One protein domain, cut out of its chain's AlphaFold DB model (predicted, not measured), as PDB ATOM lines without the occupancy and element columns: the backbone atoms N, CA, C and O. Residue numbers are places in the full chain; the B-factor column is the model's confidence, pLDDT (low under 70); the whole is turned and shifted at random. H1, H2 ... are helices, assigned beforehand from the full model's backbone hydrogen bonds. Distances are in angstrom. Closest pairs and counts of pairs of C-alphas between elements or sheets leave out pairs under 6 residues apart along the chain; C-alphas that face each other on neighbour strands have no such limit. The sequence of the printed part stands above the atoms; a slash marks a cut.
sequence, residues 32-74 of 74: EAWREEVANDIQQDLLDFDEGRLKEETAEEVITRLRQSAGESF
ATOM      1  N   GLU A  32     -50.584   7.088  53.188       89.75
ATOM      2  CA  GLU A  32     -50.564   8.534  53.429       89.75
ATOM      3  C   GLU A  32     -49.133   9.075  53.470       89.75
ATOM      4  O   GLU A  32     -48.853  10.045  52.773       89.75
ATOM      5  N   ALA A  33     -48.219   8.412  54.179       86.44
ATOM      6  CA  ALA A  33     -46.805   8.780  54.210       86.44
ATOM      7  C   ALA A  33     -46.178   8.736  52.809       86.44
ATOM      8  O   ALA A  33     -45.558   9.703  52.377       86.44
ATOM      9  N   TRP A  34     -46.432   7.668  52.047       85.25
ATOM     10  CA  TRP A  34     -45.986   7.576  50.657       85.25
ATOM     11  C   TRP A  34     -46.581   8.686  49.781       85.25
ATOM     12  O   TRP A  34     -45.890   9.270  48.952       85.25
ATOM     13  N   ARG A  35     -47.864   9.022  49.967       83.12
ATOM     14  CA  ARG A  35     -48.498  10.137  49.246       83.12
ATOM     15  C   ARG A  35     -47.878  11.479  49.600       83.12
ATOM     16  O   ARG A  35     -47.774  12.311  48.710       83.12
ATOM     17  N   GLU A  36     -47.506  11.709  50.853       82.56
ATOM     18  CA  GLU A  36     -46.823  12.938  51.268       82.56
ATOM     19  C   GLU A  36     -45.419  13.034  50.661       82.56
ATOM     20  O   GLU A  36     -45.043  14.099  50.170       82.56
ATOM     21  N   GLU A  37     -44.676  11.927  50.625       77.94
ATOM     22  CA  GLU A  37     -43.377  11.858  49.949       77.94
ATOM     23  C   GLU A  37     -43.517  12.180  48.453       77.94
ATOM     24  O   GLU A  37     -42.878  13.103  47.952       77.94
ATOM     25  N   VAL A  38     -44.440  11.508  47.761       74.75
ATOM     26  CA  VAL A  38     -44.663  11.701  46.320       74.75
ATOM     27  C   VAL A  38     -45.275  13.066  45.996       74.75
ATOM     28  O   VAL A  38     -44.996  13.633  44.943       74.75
ATOM     29  N   ALA A  39     -46.103  13.634  46.876       73.25
ATOM     30  CA  ALA A  39     -46.686  14.955  46.656       73.25
ATOM     31  C   ALA A  39     -45.619  16.057  46.613       73.25
ATOM     32  O   ALA A  39     -45.761  16.990  45.822       73.25
ATOM     33  N   ASN A  40     -44.558  15.945  47.419       70.75
ATOM     34  CA  ASN A  40     -43.445  16.895  47.379       70.75
ATOM     35  C   ASN A  40     -42.679  16.809  46.054       70.75
ATOM     36  O   ASN A  40     -42.380  17.846  45.459       70.75
ATOM     37  N   ASP A  41     -42.427  15.595  45.564       70.50
ATOM     38  CA  ASP A  41     -41.750  15.378  44.283       70.50
ATOM     39  C   ASP A  41     -42.591  15.921  43.116       70.50
ATOM     40  O   ASP A  41     -42.099  16.691  42.294       70.50
ATOM     41  N   ILE A  42     -43.899  15.637  43.108       71.06
ATOM     42  CA  ILE A  42     -44.824  16.141  42.081       71.06
ATOM     43  C   ILE A  42     -44.910  17.674  42.100       71.06
ATOM     44  O   ILE A  42     -45.010  18.297  41.043       71.06
ATOM     45  N   GLN A  43     -44.902  18.308  43.276       72.06
ATOM     46  CA  GLN A  43     -44.918  19.772  43.363       72.06
ATOM     47  C   GLN A  43     -43.653  20.401  42.778       72.06
ATOM     48  O   GLN A  43     -43.751  21.440  42.125       72.06
ATOM     49  N   GLN A  44     -42.491  19.779  42.983       73.00
ATOM     50  CA  GLN A  44     -41.248  20.224  42.358       73.00
ATOM     51  C   GLN A  44     -41.270  20.031  40.842       73.00
ATOM     52  O   GLN A  44     -41.003  20.978  40.107       73.00
ATOM     53  N   ASP A  45     -41.702  18.865  40.367       72.25
ATOM     54  CA  ASP A  45     -41.806  18.582  38.933       72.25
ATOM     55  C   ASP A  45     -42.752  19.565  38.218       72.25
ATOM     56  O   ASP A  45     -42.472  20.019  37.107       72.25
ATOM     57  N   LEU A  46     -43.865  19.942  38.860       72.50
ATOM     58  CA  LEU A  46     -44.798  20.940  38.327       72.50
ATOM     59  C   LEU A  46     -44.200  22.353  38.286       72.50
ATOM     60  O   LEU A  46     -44.447  23.077  37.322       72.50
ATOM     61  N   LEU A  47     -43.422  22.751  39.297       76.56
ATOM     62  CA  LEU A  47     -42.706  24.032  39.289       76.56
ATOM     63  C   LEU A  47     -41.633  24.061  38.197       76.56
ATOM     64  O   LEU A  47     -41.520  25.040  37.465       76.56
ATOM     65  N   ASP A  48     -40.879  22.978  38.033       76.31
ATOM     66  CA  ASP A  48     -39.869  22.865  36.983       76.31
ATOM     67  C   ASP A  48     -40.478  22.842  35.575       76.31
ATOM     68  O   ASP A  48     -39.865  23.360  34.634       76.31
ATOM     69  N   PHE A  49     -41.688  22.295  35.425       73.88
ATOM     70  CA  PHE A  49     -42.464  22.386  34.189       73.88
ATOM     71  C   PHE A  49     -42.880  23.829  33.886       73.88
ATOM     72  O   PHE A  49     -42.626  24.314  32.783       73.88
ATOM     73  N   ASP A  50     -43.485  24.522  34.856       72.19
ATOM     74  CA  ASP A  50     -43.973  25.900  34.688       72.19
ATOM     75  C   ASP A  50     -42.826  26.892  34.427       72.19
ATOM     76  O   ASP A  50     -42.940  27.799  33.603       72.19
ATOM     77  N   GLU A  51     -41.669  26.672  35.055       83.44
ATOM     78  CA  GLU A  51     -40.472  27.497  34.873       83.44
ATOM     79  C   GLU A  51     -39.629  27.101  33.642       83.44
ATOM     80  O   GLU A  51     -38.572  27.688  33.397       83.44
ATOM     81  N   GLY A  52     -40.082  26.119  32.849       77.25
ATOM     82  CA  GLY A  52     -39.419  25.681  31.615       77.25
ATOM     83  C   GLY A  52     -38.037  25.063  31.840       77.25
ATOM     84  O   GLY A  52     -37.187  25.092  30.948       77.25
ATOM     85  N   ARG A  53     -37.783  24.538  33.044       75.31
ATOM     86  CA  ARG A  53     -36.524  23.876  33.416       75.31
ATOM     87  C   ARG A  53     -36.472  22.413  32.993       75.31
ATOM     88  O   ARG A  53     -35.381  21.845  32.913       75.31
ATOM     89  N   LEU A  54     -37.626  21.812  32.707       70.44
ATOM     90  CA  LEU A  54     -37.702  20.455  32.180       70.44
ATOM     91  C   LEU A  54     -37.218  20.410  30.729       70.44
ATOM     92  O   LEU A  54     -37.614  21.213  29.885       70.44
ATOM     93  N   LYS A  55     -36.342  19.446  30.439       71.19
ATOM     94  CA  LYS A  55     -35.903  19.167  29.072       71.19
ATOM     95  C   LYS A  55     -37.031  18.496  28.302       71.19
ATOM     96  O   LYS A  55     -37.725  17.638  28.838       71.19
ATOM     97  N   GLU A  56     -37.160  18.853  27.031       71.94
ATOM     98  CA  GLU A  56     -37.991  18.102  26.098       71.94
ATOM     99  C   GLU A  56     -37.432  16.677  25.986       71.94
ATOM    100  O   GLU A  56     -36.311  16.475  25.519       71.94
ATOM    101  N   GLU A  57     -38.204  15.702  26.458       76.50
ATOM    102  CA  GLU A  57     -37.939  14.275  26.286       76.50
ATOM    103  C   GLU A  57     -39.115  13.671  25.507       76.50
ATOM    104  O   GLU A  57     -40.288  13.958  25.770       76.50
ATOM    105  N   THR A  58     -38.816  12.823  24.530       81.50
ATOM    106  CA  THR A  58     -39.829  11.995  23.875       81.50
ATOM    107  C   THR A  58     -40.322  10.909  24.832       81.50
ATOM    108  O   THR A  58     -39.614  10.482  25.745       81.50
ATOM    109  N   ALA A  59     -41.536  10.400  24.607       78.25
ATOM    110  CA  ALA A  59     -42.091   9.318  25.424       78.25
ATOM    111  C   ALA A  59     -41.168   8.081  25.480       78.25
ATOM    112  O   ALA A  59     -41.090   7.418  26.511       78.25
ATOM    113  N   GLU A  60     -40.443   7.794  24.395       83.12
ATOM    114  CA  GLU A  60     -39.487   6.686  24.308       83.12
ATOM    115  C   GLU A  60     -38.285   6.900  25.245       83.12
ATOM    116  O   GLU A  60     -37.918   5.997  25.996       83.12
ATOM    117  N   GLU A  61     -37.729   8.116  25.273       83.69
ATOM    118  CA  GLU A  61     -36.611   8.494  26.149       83.69
ATOM    119  C   GLU A  61     -37.008   8.433  27.630       83.69
ATOM    120  O   GLU A  61     -36.268   7.875  28.446       83.69
ATOM    121  N   VAL A  62     -38.213   8.908  27.965       82.69
ATOM    122  CA  VAL A  62     -38.762   8.828  29.328       82.69
ATOM    123  C   VAL A  62     -38.939   7.371  29.762       82.69
ATOM    124  O   VAL A  62     -38.514   6.994  30.855       82.69
ATOM    125  N   ILE A  63     -39.521   6.521  28.908       84.81
ATOM    126  CA  ILE A  63     -39.741   5.099  29.218       84.81
ATOM    127  C   ILE A  63     -38.406   4.369  29.421       84.81
ATOM    128  O   ILE A  63     -38.273   3.589  30.368       84.81
ATOM    129  N   THR A  64     -37.405   4.621  28.574       86.69
ATOM    130  CA  THR A  64     -36.070   4.026  28.721       86.69
ATOM    131  C   THR A  64     -35.398   4.465  30.019       86.69
ATOM    132  O   THR A  64     -34.877   3.616  30.746       86.69
ATOM    133  N   ARG A  65     -35.448   5.760  30.352       85.12
ATOM    134  CA  ARG A  65     -34.876   6.301  31.592       85.12
ATOM    135  C   ARG A  65     -35.532   5.700  32.837       85.12
ATOM    136  O   ARG A  65     -34.826   5.289  33.757       85.12
ATOM    137  N   LEU A  66     -36.862   5.597  32.854       83.94
ATOM    138  CA  LEU A  66     -37.611   5.040  33.986       83.94
ATOM    139  C   LEU A  66     -37.312   3.550  34.209       83.94
ATOM    140  O   LEU A  66     -37.100   3.130  35.348       83.94
ATOM    141  N   ARG A  67     -37.214   2.759  33.132       85.19
ATOM    142  CA  ARG A  67     -36.822   1.340  33.212       85.19
ATOM    143  C   ARG A  67     -35.411   1.165  33.772       85.19
ATOM    144  O   ARG A  67     -35.198   0.319  34.638       85.19
ATOM    145  N   GLN A  68     -34.470   2.016  33.357       83.44
ATOM    146  CA  GLN A  68     -33.105   2.016  33.894       83.44
ATOM    147  C   GLN A  68     -33.069   2.355  35.390       83.44
ATOM    148  O   GLN A  68     -32.372   1.678  36.144       83.44
ATOM    149  N   SER A  69     -33.843   3.350  35.846       79.62
ATOM    150  CA  SER A  69     -33.915   3.696  37.275       79.62
ATOM    151  C   SER A  69     -34.599   2.629  38.132       79.62
ATOM    152  O   SER A  69     -34.245   2.469  39.296       79.62
ATOM    153  N   ALA A  70     -35.540   1.871  37.560       77.12
ATOM    154  CA  ALA A  70     -36.223   0.770  38.238       77.12
ATOM    155  C   ALA A  70     -35.368  -0.511  38.343       77.12
ATOM    156  O   ALA A  70     -35.803  -1.495  38.938       77.12
ATOM    157  N   GLY A  71     -34.157  -0.520  37.771       68.50
ATOM    158  CA  GLY A  71     -33.295  -1.704  37.729       68.50
ATOM    159  C   GLY A  71     -33.764  -2.774  36.737       68.50
ATOM    160  O   GLY A  71     -33.211  -3.873  36.715       68.50
ATOM    161  N   GLU A  72     -34.744  -2.462  35.886       60.06
ATOM    162  CA  GLU A  72     -35.185  -3.327  34.797       60.06
ATOM    163  C   GLU A  72     -34.205  -3.186  33.625       60.06
ATOM    164  O   GLU A  72     -34.379  -2.373  32.716       60.06
ATOM    165  N   SER A  73     -33.120  -3.961  33.670       51.50
ATOM    166  CA  SER A  73     -32.229  -4.146  32.520       51.50
ATOM    167  C   SER A  73     -32.743  -5.307  31.666       51.50
ATOM    168  O   SER A  73     -32.889  -6.416  32.184       51.50
ATOM    169  N   PHE A  74     -33.025  -5.053  30.384       50.88
ATOM    170  CA  PHE A  74     -33.160  -6.101  29.363       50.88
ATOM    171  C   PHE A  74     -31.782  -6.541  28.869       50.88
ATOM    172  O   PHE A  74     -30.916  -5.651  28.699       50.88
TER     173      PHE A  74
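What this domain is: This is residues 32 to 74 of the 74 residues of an uncharacterized protein of Bacteriodetes bacterium (UniProt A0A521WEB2). Two separate helices, H1 and H2, make the two sides of a loose, open arch, with the link of residues 51 to 58 running across one end and an empty gap between the helices. H1 is the longer side; after the link the backbone folds back along H2, and a short tail, residues 70 to 74, turns away from H1 at the far end of H2. The printed part has 43 residues with two named helices, H1 then H2, and no named strand; its class is all helix. It is loose, with a radius of gyration of the C-alphas of 13.0 A, and flat, spanning 32 by 29 by 11 A.

Where its parts are: H1 is residues 32 to 50, 26.4 A from first to last C-alpha, beginning with C-alpha 32 at (-50.564, 8.534, 53.429) and ending with C-alpha 50 at (-43.973, 25.900, 34.688). H2 is residues 59 to 69, 15.5 A long, from C-alpha 59 at (-42.091, 9.318, 25.424) to C-alpha 69 at (-33.915, 3.696, 37.275). Along H1 z falls from its first C-alpha to its last; along H2 it rises.

How they stand to each other: H1 and H2 are apart: no C-alpha of the one is within 8 A of the other. A short link of 8 residues joins them. Residues 32 to 44, which belong to H1, stand free, and so do residues 55 to 63, of which 59 to 63 belong to H2. In H1 and H2 every O i to N i+4 pair is within hydrogen-bond range.

The domain as a whole: The two C-alphas farthest apart are those of Glu 51 and Phe 74, at 34.8 A. The printed part has no cut and ends at residue 74, the chain's last. The mean pLDDT of the printed part is 76.4; residues 71 to 74 are under 70.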